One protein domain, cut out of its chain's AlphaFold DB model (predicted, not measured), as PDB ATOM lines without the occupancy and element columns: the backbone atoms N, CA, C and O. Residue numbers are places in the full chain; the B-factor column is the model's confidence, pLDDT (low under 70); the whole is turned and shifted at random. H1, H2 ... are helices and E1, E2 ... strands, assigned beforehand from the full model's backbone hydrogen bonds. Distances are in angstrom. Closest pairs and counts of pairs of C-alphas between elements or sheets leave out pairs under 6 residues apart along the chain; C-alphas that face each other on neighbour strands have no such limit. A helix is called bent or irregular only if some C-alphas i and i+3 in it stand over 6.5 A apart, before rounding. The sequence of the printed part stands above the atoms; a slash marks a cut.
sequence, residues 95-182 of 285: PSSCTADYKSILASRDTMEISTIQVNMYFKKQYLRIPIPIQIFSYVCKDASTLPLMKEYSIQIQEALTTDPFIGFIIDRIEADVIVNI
ATOM      1  N   PRO A  95      32.106 -17.894  -4.373       90.81
ATOM      2  CA  PRO A  95      33.299 -17.718  -3.553       90.81
ATOM      3  C   PRO A  95      32.990 -17.039  -2.220       90.81
ATOM      4  O   PRO A  95      32.258 -16.048  -2.156       90.81
ATOM      5  N   SER A  96      33.599 -17.551  -1.148       89.44
ATOM      6  CA  SER A  96      33.356 -17.070   0.213       89.44
ATOM      7  C   SER A  96      33.655 -15.579   0.373       89.44
ATOM      8  O   SER A  96      32.866 -14.882   1.010       89.44
ATOM      9  N   SER A  97      34.724 -15.079  -0.258       89.69
ATOM     10  CA  SER A  97      35.078 -13.655  -0.282       89.69
ATOM     11  C   SER A  97      33.934 -12.786  -0.811       89.69
ATOM     12  O   SER A  97      33.553 -11.818  -0.162       89.69
ATOM     13  N   CYS A  98      33.308 -13.175  -1.921       90.56
ATOM     14  CA  CYS A  98      32.225 -12.396  -2.519       90.56
ATOM     15  C   CYS A  98      30.919 -12.507  -1.726       90.56
ATOM     16  O   CYS A  98      30.234 -11.505  -1.528       90.56
ATOM     17  N   THR A  99      30.596 -13.690  -1.188       89.00
ATOM     18  CA  THR A  99      29.410 -13.845  -0.322       89.00
ATOM     19  C   THR A  99      29.521 -13.055   0.983       89.00
ATOM     20  O   THR A  99      28.520 -12.528   1.456       89.00
ATOM     21  N   ALA A 100      30.723 -12.936   1.555       88.00
ATOM     22  CA  ALA A 100      30.956 -12.161   2.772       88.00
ATOM     23  C   ALA A 100      30.799 -10.652   2.532       88.00
ATOM     24  O   ALA A 100      30.331  -9.925   3.410       88.00
ATOM     25  N   ASP A 101      31.159 -10.192   1.337       87.81
ATOM     26  CA  ASP A 101      31.100  -8.785   0.958       87.81
ATOM     27  C   ASP A 101      29.730  -8.339   0.438       87.81
ATOM     28  O   ASP A 101      29.483  -7.133   0.349       87.81
ATOM     29  N   TYR A 102      28.821  -9.269   0.135       87.25
ATOM     30  CA  TYR A 102      27.569  -8.988  -0.569       87.25
ATOM     31  C   TYR A 102      26.703  -7.916   0.108       87.25
ATOM     32  O   TYR A 102      26.272  -6.964  -0.542       87.25
ATOM     33  N   LYS A 103      26.528  -7.971   1.433       87.31
ATOM     34  CA  LYS A 103      25.816  -6.917   2.184       87.31
ATOM     35  C   LYS A 103      26.452  -5.537   2.044       87.31
ATOM     36  O   LYS A 103      25.737  -4.543   1.937       87.31
ATOM     37  N   SER A 104      27.782  -5.469   2.062       88.44
ATOM     38  CA  SER A 104      28.497  -4.200   1.891       88.44
ATOM     39  C   SER A 104      28.365  -3.675   0.462       88.44
ATOM     40  O   SER A 104      28.136  -2.486   0.273       88.44
ATOM     41  N   ILE A 105      28.401  -4.575  -0.526       89.75
ATOM     42  CA  ILE A 105      28.146  -4.252  -1.930       89.75
ATOM     43  C   ILE A 105      26.738  -3.672  -2.084       89.75
ATOM     44  O   ILE A 105      26.596  -2.592  -2.642       89.75
ATOM     45  N   LEU A 106      25.707  -4.315  -1.527       86.81
ATOM     46  CA  LEU A 106      24.333  -3.807  -1.590       86.81
ATOM     47  C   LEU A 106      24.184  -2.418  -0.956       86.81
ATOM     48  O   LEU A 106      23.487  -1.568  -1.506       86.81
ATOM     49  N   ALA A 107      24.848  -2.178   0.177       88.62
ATOM     50  CA  ALA A 107      24.795  -0.899   0.882       88.62
ATOM     51  C   ALA A 107      25.561   0.233   0.169       88.62
ATOM     52  O   ALA A 107      25.301   1.404   0.438       88.62
ATOM     53  N   SER A 108      26.507  -0.097  -0.713       88.00
ATOM     54  CA  SER A 108      27.390   0.868  -1.389       88.00
ATOM     55  C   SER A 108      27.337   0.773  -2.914       88.00
ATOM     56  O   SER A 108      28.201   1.326  -3.590       88.00
ATOM     57  N   ARG A 109      26.314   0.110  -3.464       82.81
ATOM     58  CA  ARG A 109      26.184  -0.178  -4.900       82.81
ATOM     59  C   ARG A 109      26.167   1.066  -5.788       82.81
ATOM     60  O   ARG A 109      26.479   0.966  -6.962       82.81
ATOM     61  N   ASP A 110      25.796   2.218  -5.233       85.06
ATOM     62  CA  ASP A 110      25.728   3.479  -5.973       85.06
ATOM     63  C   ASP A 110      27.065   4.241  -5.951       85.06
ATOM     64  O   ASP A 110      27.249   5.189  -6.703       85.06
ATOM     65  N   THR A 111      28.019   3.859  -5.103       87.56
ATOM     66  CA  THR A 111      29.255   4.632  -4.873       87.56
ATOM     67  C   THR A 111      30.521   3.788  -4.953       87.56
ATOM     68  O   THR A 111      31.580   4.230  -4.512       87.56
ATOM     69  N   MET A 112      30.421   2.551  -5.434       89.38
ATOM     70  CA  MET A 112      31.539   1.620  -5.498       89.38
ATOM     71  C   MET A 112      31.509   0.856  -6.816       89.38
ATOM     72  O   MET A 112      30.478   0.295  -7.183       89.38
ATOM     73  N   GLU A 113      32.652   0.797  -7.493       91.19
ATOM     74  CA  GLU A 113      32.847  -0.120  -8.613       91.19
ATOM     75  C   GLU A 113      32.751  -1.566  -8.127       91.19
ATOM     76  O   GLU A 113      33.278  -1.926  -7.073       91.19
ATOM     77  N   ILE A 114      32.065  -2.399  -8.901       93.00
ATOM     78  CA  ILE A 114      31.882  -3.817  -8.594       93.00
ATOM     79  C   ILE A 114      32.188  -4.650  -9.824       93.00
ATOM     80  O   ILE A 114      31.928  -4.246 -10.954       93.00
ATOM     81  N   SER A 115      32.706  -5.851  -9.618       94.31
ATOM     82  CA  SER A 115      32.963  -6.796 -10.701       94.31
ATOM     83  C   SER A 115      31.884  -7.871 -10.719       94.31
ATOM     84  O   SER A 115      31.698  -8.581  -9.732       94.31
ATOM     85  N   THR A 116      31.192  -8.016 -11.845       95.00
ATOM     86  CA  THR A 116      30.364  -9.190 -12.132       95.00
ATOM     87  C   THR A 116      31.255 -10.237 -12.774       95.00
ATOM     88  O   THR A 116      31.793 -10.015 -13.857       95.00
ATOM     89  N   ILE A 117      31.418 -11.374 -12.108       95.88
ATOM     90  CA  ILE A 117      32.116 -12.533 -12.653       95.88
ATOM     91  C   ILE A 117      31.069 -13.495 -13.185       95.88
ATOM     92  O   ILE A 117      30.195 -13.931 -12.436       95.88
ATOM     93  N   GLN A 118      31.177 -13.849 -14.460       95.75
ATOM     94  CA  GLN A 118      30.224 -14.734 -15.115       95.75
ATOM     95  C   GLN A 118      30.922 -15.862 -15.870       95.75
ATOM     96  O   GLN A 118      32.051 -15.722 -16.331       95.75
ATOM     97  N   VAL A 119      30.236 -16.999 -15.964       95.38
ATOM     98  CA  VAL A 119      30.644 -18.169 -16.738       95.38
ATOM     99  C   VAL A 119      29.588 -18.421 -17.799       95.38
ATOM    100  O   VAL A 119      28.435 -18.733 -17.485       95.38
ATOM    101  N   ASN A 120      30.001 -18.303 -19.053       95.75
ATOM    102  CA  ASN A 120      29.145 -18.355 -20.223       95.75
ATOM    103  C   ASN A 120      29.454 -19.589 -21.069       95.75
ATOM    104  O   ASN A 120      30.612 -19.927 -21.314       95.75
ATOM    105  N   MET A 121      28.406 -20.259 -21.541       93.88
ATOM    106  CA  MET A 121      28.493 -21.402 -22.442       93.88
ATOM    107  C   MET A 121      28.127 -20.992 -23.861       93.88
ATOM    108  O   MET A 121      27.038 -20.478 -24.120       93.88
ATOM    109  N   TYR A 122      29.039 -21.281 -24.783       92.88
ATOM    110  CA  TYR A 122      28.903 -21.014 -26.206       92.88
ATOM    111  C   TYR A 122      28.657 -22.314 -26.965       92.88
ATOM    112  O   TYR A 122      29.156 -23.385 -26.608       92.88
ATOM    113  N   PHE A 123      27.917 -22.207 -28.064       90.88
ATOM    114  CA  PHE A 123      27.472 -23.351 -28.849       90.88
ATOM    115  C   PHE A 123      28.064 -23.343 -30.248       90.88
ATOM    116  O   PHE A 123      28.281 -22.290 -30.856       90.88
ATOM    117  N   LYS A 124      28.252 -24.538 -30.809       89.31
ATOM    118  CA  LYS A 124      28.675 -24.695 -32.198       89.31
ATOM    119  C   LYS A 124      27.563 -24.198 -33.119       89.31
ATOM    120  O   LYS A 124      26.427 -24.670 -33.062       89.31
ATOM    121  N   LYS A 125      27.920 -23.291 -34.032       82.69
ATOM    122  CA  LYS A 125      26.994 -22.606 -34.959       82.69
ATOM    123  C   LYS A 125      26.087 -23.544 -35.763       82.69
ATOM    124  O   LYS A 125      24.993 -23.157 -36.143       82.69
ATOM    125  N   GLN A 126      26.530 -24.772 -36.028       83.19
ATOM    126  CA  GLN A 126      25.761 -25.757 -36.794       83.19
ATOM    127  C   GLN A 126      24.516 -26.294 -36.069       83.19
ATOM    128  O   GLN A 126      23.643 -26.849 -36.729       83.19
ATOM    129  N   TYR A 127      24.425 -26.137 -34.743       77.75
ATOM    130  CA  TYR A 127      23.310 -26.668 -33.950       77.75
ATOM    131  C   TYR A 127      22.313 -25.600 -33.491       77.75
ATOM    132  O   TYR A 127      21.177 -25.948 -33.184       77.75
ATOM    133  N   LEU A 128      22.686 -24.314 -33.482       69.19
ATOM    134  CA  LEU A 128      21.798 -23.217 -33.081       69.19
ATOM    135  C   LEU A 128      21.793 -22.099 -34.127       69.19
ATOM    136  O   LEU A 128      22.840 -21.571 -34.495       69.19
ATOM    137  N   ARG A 129      20.591 -21.702 -34.571       62.53
ATOM    138  CA  ARG A 129      20.397 -20.625 -35.564       62.53
ATOM    139  C   ARG A 129      20.848 -19.248 -35.061       62.53
ATOM    140  O   ARG A 129      21.230 -18.418 -35.877       62.53
ATOM    141  N   ILE A 130      20.804 -19.011 -33.749       56.81
ATOM    142  CA  ILE A 130      21.278 -17.783 -33.097       56.81
ATOM    143  C   ILE A 130      22.000 -18.212 -31.810       56.81
ATOM    144  O   ILE A 130      21.330 -18.618 -30.861       56.81
ATOM    145  N   PRO A 131      23.344 -18.206 -31.758       63.47
ATOM    146  CA  PRO A 131      24.077 -18.639 -30.575       63.47
ATOM    147  C   PRO A 131      24.131 -17.491 -29.563       63.47
ATOM    148  O   PRO A 131      25.138 -16.795 -29.461       63.47
ATOM    149  N   ILE A 132      23.037 -17.268 -28.834       79.44
ATOM    150  CA  ILE A 132      23.110 -16.467 -27.609       79.44
ATOM    151  C   ILE A 132      23.801 -17.356 -26.566       79.44
ATOM    152  O   ILE A 132      23.337 -18.481 -26.349       79.44
ATOM    153  N   PRO A 133      24.929 -16.925 -25.977       87.44
ATOM    154  CA  PRO A 133      25.559 -17.692 -24.917       87.44
ATOM    155  C   PRO A 133      24.595 -17.849 -23.741       87.44
ATOM    156  O   PRO A 133      23.844 -16.931 -23.415       87.44
ATOM    157  N   ILE A 134      24.621 -19.017 -23.103       89.50
ATOM    158  CA  ILE A 134      23.869 -19.241 -21.868       89.50
ATOM    159  C   ILE A 134      24.793 -18.966 -20.690       89.50
ATOM    160  O   ILE A 134      25.843 -19.598 -20.562       89.50
ATOM    161  N   GLN A 135      24.380 -18.056 -19.812       90.94
ATOM    162  CA  GLN A 135      25.056 -17.821 -18.544       90.94
ATOM    163  C   GLN A 135      24.762 -18.995 -17.599       90.94
ATOM    164  O   GLN A 135      23.619 -19.240 -17.222       90.94
ATOM    165  N   ILE A 136      25.795 -19.754 -17.236       90.00
ATOM    166  CA  ILE A 136      25.690 -20.890 -16.306       90.00
ATOM    167  C   ILE A 136      25.791 -20.395 -14.862       90.00
ATOM    168  O   ILE A 136      25.116 -20.895 -13.959       90.00
ATOM    169  N   PHE A 137      26.677 -19.431 -14.636       90.12
ATOM    170  CA  PHE A 137      27.063 -18.975 -13.311       90.12
ATOM    171  C   PHE A 137      27.349 -17.482 -13.363       90.12
ATOM    172  O   PHE A 137      28.019 -17.031 -14.286       90.12
ATOM    173  N   SER A 138      26.862 -16.718 -12.391       92.06
ATOM    174  CA  SER A 138      27.177 -15.297 -12.280       92.06
ATOM    175  C   SER A 138      27.054 -14.834 -10.841       92.06
ATOM    176  O   SER A 138      26.137 -15.244 -10.126       92.06
ATOM    177  N   TYR A 139      28.002 -14.013 -10.408       91.81
ATOM    178  CA  TYR A 139      28.005 -13.419  -9.082       91.81
ATOM    179  C   TYR A 139      28.782 -12.105  -9.083       91.81
ATOM    180  O   TYR A 139      29.650 -11.859  -9.921       91.81
ATOM    181  N   VAL A 140      28.459 -11.256  -8.114       92.25
ATOM    182  CA  VAL A 140      29.077  -9.941  -7.939       92.25
ATOM    183  C   VAL A 140      30.115 -10.000  -6.822       92.25
ATOM    184  O   VAL A 140      29.884 -10.618  -5.781       92.25
ATOM    185  N   CYS A 141      31.237  -9.318  -7.027       93.25
ATOM    186  CA  CYS A 141      32.317  -9.127  -6.066       93.25
ATOM    187  C   CYS A 141      32.741  -7.656  -6.020       93.25
ATOM    188  O   CYS A 141      32.427  -6.875  -6.920       93.25
ATOM    189  N   LYS A 142      33.511  -7.285  -4.991       92.62
ATOM    190  CA  LYS A 142      34.134  -5.955  -4.907       92.62
ATOM    191  C   LYS A 142      35.125  -5.698  -6.043       92.62
ATOM    192  O   LYS A 142      35.255  -4.571  -6.492       92.62
ATOM    193  N   ASP A 143      35.806  -6.737  -6.507       93.44
ATOM    194  CA  ASP A 143      36.817  -6.656  -7.554       93.44
ATOM    195  C   ASP A 143      36.911  -7.979  -8.336       93.44
ATOM    196  O   ASP A 143      36.213  -8.955  -8.049       93.44
ATOM    197  N   ALA A 144      37.791  -8.012  -9.336       94.62
ATOM    198  CA  ALA A 144      37.995  -9.165 -10.207       94.62
ATOM    199  C   ALA A 144      38.895 -10.266  -9.602       94.62
ATOM    200  O   ALA A 144      39.343 -11.156 -10.329       94.62
ATOM    201  N   SER A 145      39.199 -10.228  -8.297       94.50
ATOM    202  CA  SER A 145      40.175 -11.133  -7.663       94.50
ATOM    203  C   SER A 145      39.824 -12.618  -7.774       94.50
ATOM    204  O   SER A 145      40.721 -13.460  -7.772       94.50
ATOM    205  N   THR A 146      38.542 -12.963  -7.917       94.56
ATOM    206  CA  THR A 146      38.077 -14.352  -8.054       94.56
ATOM    207  C   THR A 146      38.073 -14.866  -9.495       94.56
ATOM    208  O   THR A 146      37.817 -16.052  -9.716       94.56
ATOM    209  N   LEU A 147      38.397 -14.029 -10.488       95.81
ATOM    210  CA  LEU A 147      38.414 -14.429 -11.897       95.81
ATOM    211  C   LEU A 147      39.345 -15.627 -12.187       95.81
ATOM    212  O   LEU A 147      38.913 -16.519 -12.917       95.81
ATOM    213  N   PRO A 148      40.580 -15.722 -11.644       95.81
ATOM    214  CA  PRO A 148      41.440 -16.886 -11.878       95.81
ATOM    215  C   PRO A 148      40.795 -18.200 -11.421       95.81
ATOM    216  O   PRO A 148      40.791 -19.170 -12.176       95.81
ATOM    217  N   LEU A 149      40.160 -18.198 -10.242       94.12
ATOM    218  CA  LEU A 149      39.420 -19.352  -9.724       94.12
ATOM    219  C   LEU A 149      38.266 -19.737 -10.661       94.12
ATOM    220  O   LEU A 149      38.025 -20.917 -10.900       94.12
ATOM    221  N   MET A 150      37.559 -18.755 -11.228       94.81
ATOM    222  CA  MET A 150      36.473 -19.043 -12.171       94.81
ATOM    223  C   MET A 150      36.946 -19.524 -13.532       94.81
ATOM    224  O   MET A 150      36.235 -20.304 -14.155       94.81
ATOM    225  N   LYS A 151      38.140 -19.129 -13.980       96.44
ATOM    226  CA  LYS A 151      38.751 -19.701 -15.188       96.44
ATOM    227  C   LYS A 151      39.098 -21.177 -14.996       96.44
ATOM    228  O   LYS A 151      38.885 -21.979 -15.897       96.44
ATOM    229  N   GLU A 152      39.584 -21.560 -13.818       95.50
ATOM    230  CA  GLU A 152      39.789 -22.975 -13.481       95.50
ATOM    231  C   GLU A 152      38.456 -23.727 -13.401       95.50
ATOM    232  O   GLU A 152      38.322 -24.838 -13.917       95.50
ATOM    233  N   TYR A 153      37.441 -23.101 -12.807       94.31
ATOM    234  CA  TYR A 153      36.102 -23.673 -12.721       94.31
ATOM    235  C   TYR A 153      35.445 -23.845 -14.101       94.31
ATOM    236  O   TYR A 153      34.844 -24.886 -14.365       94.31
ATOM    237  N   SER A 154      35.605 -22.893 -15.029       96.31
ATOM    238  CA  SER A 154      35.057 -23.005 -16.389       96.31
ATOM    239  C   SER A 154      35.673 -24.164 -17.175       96.31
ATOM    240  O   SER A 154      34.970 -24.799 -17.957       96.31
ATOM    241  N   ILE A 155      36.947 -24.492 -16.929       96.44
ATOM    242  CA  ILE A 155      37.604 -25.674 -17.510       96.44
ATOM    243  C   ILE A 155      36.945 -26.959 -16.990       96.44
ATOM    244  O   ILE A 155      36.577 -27.820 -17.787       96.44
ATOM    245  N   GLN A 156      36.706 -27.062 -15.678       95.44
ATOM    246  CA  GLN A 156      36.023 -28.223 -15.086       95.44
ATOM    247  C   GLN A 156      34.597 -28.391 -15.631       95.44
ATOM    248  O   GLN A 156      34.175 -29.503 -15.954       95.44
ATOM    249  N   ILE A 157      33.858 -27.286 -15.785       96.25
ATOM    250  CA  ILE A 157      32.536 -27.293 -16.424       96.25
ATOM    251  C   ILE A 157      32.666 -27.776 -17.873       96.25
ATOM    252  O   ILE A 157      31.886 -28.626 -18.301       96.25
ATOM    253  N   GLN A 158      33.649 -27.286 -18.631       96.31
ATOM    254  CA  GLN A 158      33.834 -27.686 -20.025       96.31
ATOM    255  C   GLN A 158      34.093 -29.187 -20.152       96.31
ATOM    256  O   GLN A 158      33.440 -29.847 -20.962       96.31
ATOM    257  N   GLU A 159      34.976 -29.754 -19.336       95.31
ATOM    258  CA  GLU A 159      35.243 -31.197 -19.305       95.31
ATOM    259  C   GLU A 159      33.988 -32.002 -18.938       95.31
ATOM    260  O   GLU A 159      33.643 -32.994 -19.593       95.31
ATOM    261  N   ALA A 160      33.247 -31.549 -17.925       94.94
ATOM    262  CA  ALA A 160      32.036 -32.219 -17.481       94.94
ATOM    263  C   ALA A 160      30.915 -32.171 -18.525       94.94
ATOM    264  O   ALA A 160      30.192 -33.153 -18.678       94.94
ATOM    265  N   LEU A 161      30.747 -31.067 -19.252       94.75
ATOM    266  CA  LEU A 161      29.656 -30.936 -20.215       94.75
ATOM    267  C   LEU A 161      29.998 -31.501 -21.596       94.75
ATOM    268  O   LEU A 161      29.137 -32.106 -22.226       94.75
ATOM    269  N   THR A 162      31.239 -31.373 -22.069       94.25
ATOM    270  CA  THR A 162      31.646 -31.912 -23.386       94.25
ATOM    271  C   THR A 162      31.650 -33.440 -23.436       94.25
ATOM    272  O   THR A 162      31.471 -34.019 -24.506       94.25
ATOM    273  N   THR A 163      31.794 -34.098 -22.285       91.94
ATOM    274  CA  THR A 163      31.665 -35.557 -22.141       91.94
ATOM    275  C   THR A 163      30.221 -36.022 -21.952       91.94
ATOM    276  O   THR A 163      29.963 -37.225 -21.897       91.94
ATOM    277  N   ASP A 164      29.263 -35.099 -21.823       91.88
ATOM    278  CA  ASP A 164      27.861 -35.447 -21.650       91.88
ATOM    279  C   ASP A 164      27.241 -35.954 -22.966       91.88
ATOM    280  O   ASP A 164      27.330 -35.266 -23.987       91.88
ATOM    281  N   PRO A 165      26.596 -37.136 -22.977       88.44
ATOM    282  CA  PRO A 165      26.062 -37.719 -24.204       88.44
ATOM    283  C   PRO A 165      24.890 -36.924 -24.794       88.44
ATOM    284  O   PRO A 165      24.585 -37.100 -25.973       88.44
ATOM    285  N   PHE A 166      24.233 -36.065 -24.007       85.75
ATOM    286  CA  PHE A 166      23.079 -35.295 -24.458       85.75
ATOM    287  C   PHE A 166      23.473 -33.913 -24.956       85.75
ATOM    288  O   PHE A 166      23.013 -33.525 -26.021       85.75
ATOM    289  N   ILE A 167      24.319 -33.176 -24.235       89.75
ATOM    290  CA  ILE A 167      24.644 -31.790 -24.617       89.75
ATOM    291  C   ILE A 167      26.073 -31.601 -25.137       89.75
ATOM    292  O   ILE A 167      26.367 -30.592 -25.772       89.75
ATOM    293  N   GLY A 168      26.978 -32.558 -24.934       91.62
ATOM    294  CA  GLY A 168      28.395 -32.363 -25.249       91.62
ATOM    295  C   GLY A 168      28.663 -32.067 -26.725       91.62
ATOM    296  O   GLY A 168      29.559 -31.292 -27.066       91.62
ATOM    297  N   PHE A 169      27.839 -32.610 -27.627       90.31
ATOM    298  CA  PHE A 169      28.018 -32.401 -29.062       90.31
ATOM    299  C   PHE A 169      27.696 -30.968 -29.518       90.31
ATOM    300  O   PHE A 169      28.316 -30.515 -30.485       90.31
ATOM    301  N   ILE A 170      26.807 -30.241 -28.823       90.19
ATOM    302  CA  ILE A 170      26.408 -28.869 -29.189       90.19
ATOM    303  C   ILE A 170      27.338 -27.787 -28.633       90.19
ATOM    304  O   ILE A 170      27.339 -26.670 -29.151       90.19
ATOM    305  N   ILE A 171      28.141 -28.101 -27.617       91.94
ATOM    306  CA  ILE A 171      28.997 -27.132 -26.921       91.94
ATOM    307  C   ILE A 171      30.242 -26.823 -27.753       91.94
ATOM    308  O   ILE A 171      30.903 -27.732 -28.259       91.94
ATOM    309  N   ASP A 172      30.545 -25.533 -27.899       92.62
ATOM    310  CA  ASP A 172      31.781 -25.022 -28.501       92.62
ATOM    311  C   ASP A 172      32.847 -24.815 -27.422       92.62
ATOM    312  O   ASP A 172      33.875 -25.490 -27.410       92.62
ATOM    313  N   ARG A 173      32.562 -23.921 -26.469       94.69
ATOM    314  CA  ARG A 173      33.469 -23.565 -25.376       94.69
ATOM    315  C   ARG A 173      32.715 -22.979 -24.190       94.69
ATOM    316  O   ARG A 173      31.555 -22.585 -24.317       94.69
ATOM    317  N   ILE A 174      33.396 -22.913 -23.052       96.38
ATOM    318  CA  ILE A 174      32.895 -22.294 -21.827       96.38
ATOM    319  C   ILE A 174      33.950 -21.312 -21.347       96.38
ATOM    320  O   ILE A 174      35.119 -21.671 -21.229       96.38
ATOM    321  N   GLU A 175      33.545 -20.074 -21.104       96.81
ATOM    322  CA  GLU A 175      34.465 -18.988 -20.773       96.81
ATOM    323  C   GLU A 175      34.020 -18.311 -19.485       96.81
ATOM    324  O   GLU A 175      32.826 -18.118 -19.258       96.81
ATOM    325  N   ALA A 176      34.993 -17.972 -18.643       97.00
ATOM    326  CA  ALA A 176      34.795 -17.086 -17.511       97.00
ATOM    327  C   ALA A 176      35.298 -15.688 -17.872       97.00
ATOM    328  O   ALA A 176      36.457 -15.522 -18.277       97.00
ATOM    329  N   ASP A 177      34.446 -14.692 -17.685       96.25
ATOM    330  CA  ASP A 177      34.741 -13.296 -17.966       96.25
ATOM    331  C   ASP A 177      34.303 -12.389 -16.809       96.25
ATOM    332  O   ASP A 177      33.629 -12.813 -15.863       96.25
ATOM    333  N   VAL A 178      34.797 -11.153 -16.847       95.44
ATOM    334  CA  VAL A 178      34.508 -10.129 -15.848       95.44
ATOM    335  C   VAL A 178      33.948  -8.896 -16.531       95.44
ATOM    336  O   VAL A 178      34.508  -8.414 -17.516       95.44
ATOM    337  N   ILE A 179      32.870  -8.372 -15.964       92.56
ATOM    338  CA  ILE A 179      32.309  -7.072 -16.307       92.56
ATOM    339  C   ILE A 179      32.538  -6.164 -15.105       92.56
ATOM    340  O   ILE A 179      32.082  -6.462 -14.001       92.56
ATOM    341  N   VAL A 180      33.263  -5.066 -15.310       91.19
ATOM    342  CA  VAL A 180      33.385  -4.012 -14.300       91.19
ATOM    343  C   VAL A 180      32.173  -3.106 -14.443       91.19
ATOM    344  O   VAL A 180      31.949  -2.534 -15.504       91.19
ATOM    345  N   ASN A 181      31.384  -2.995 -13.382       90.06
ATOM    346  CA  ASN A 181      30.210  -2.141 -13.344       90.06
ATOM    347  C   ASN A 181      30.580  -0.867 -12.591       90.06
ATOM    348  O   ASN A 181      30.928  -0.916 -11.406       90.06
ATOM    349  N   ILE A 182      30.487   0.261 -13.291       90.38
ATOM    350  CA  ILE A 182      30.703   1.591 -12.731       90.38
ATOM    351  C   ILE A 182      29.321   2.194 -12.456       90.38
ATOM    352  O   ILE A 182      28.559   2.415 -13.397       90.38
TER     353      ILE A 182
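AT A GLANCE: This is residues 95 to 182 of the 285 residues of an uncharacterized protein of viral metagenome (UniProt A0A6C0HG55). A twisted sheet of three long strands has one long helix, H2, lying lengthwise over one face, while a shorter helix, H1, sits at one end and only grazes the sheet, chiefly at edge strand E2. The link from E1 to E2 loops out at the other end of the sheet. The printed part has 88 residues, with two named helices and three named strands in the order H1, E1, E2, H2, E3; the sheet runs E2, E1, E3, antiparallel throughout, and the class is mixed, helices and strands. The whole is loose, with a radius of gyration of the C-alphas of 15.2 A, and elongated, spanning 44 by 25 by 16 A.

IN THESE COORDINATES: Find C-alpha 96 at (33.356, -17.070, 0.213); from there H1 runs over residues 96 to 108, 19.0 A long. It is irregular, with C-alphas 100 and 103 7.4 A apart. Next comes E1, residues 114 to 123, which is 28.5 A long and begins at C-alpha 114 at (31.882, -3.817, -8.594). E2, residues 134 to 141, covers 20.6 A and bends by 53 degrees at residue 137. H2, residues 144 to 162, is 27.0 A long, with a kink of 31 degrees near residue 151; it is irregular, with C-alphas 145 and 148 7.2 A apart. E3, residues 171 to 181, runs 28.5 A to C-alpha 181 at (30.210, -2.141, -13.344).

HOW THE PARTS SIT: Start at E1, the inner strand. E1 and E2 form a hairpin, antiparallel at 168 degrees; look for N 119 and O 137, 2.8 A apart and within hydrogen-bond range. E1 and E3 are antiparallel at 163 degrees, with N 116 and O 179 within range at 2.8 A. H2 is on the sheet at a height of 8.1 A, over E1 and E3, and runs along the strands, at 17 degrees to E1 on the local plane. Its closest C-alphas to E3 are those of Lys 151 and Ala 176, 5.3 A apart. E2, H2 and E3 make a split strand-helix-strand unit, two strands running the same way with E1 between them, and its crossover is right-handed. With H2 on one face, helix and sheet form two layers. H1 only grazes the sheet with residues 97 to 108; its closest C-alphas to E2 are those of Cys 98 and Cys 141, 4.8 A apart. H1 and H2 are near each other, with 5 pairs of C-alphas within 10 A. O i to N i+4 pairs are within range in 7 of 9 cases in H1 and 13 of 15 in H2.

THE WHOLE: The two C-alphas farthest apart are those of Thr 111 and Pro 165, at 46.7 A. The printed part has no cut, and no link is long. The mean pLDDT of the printed part is 90.3; look to residues 128 to 131, in the link from E1 to E2, for the four residues under 70.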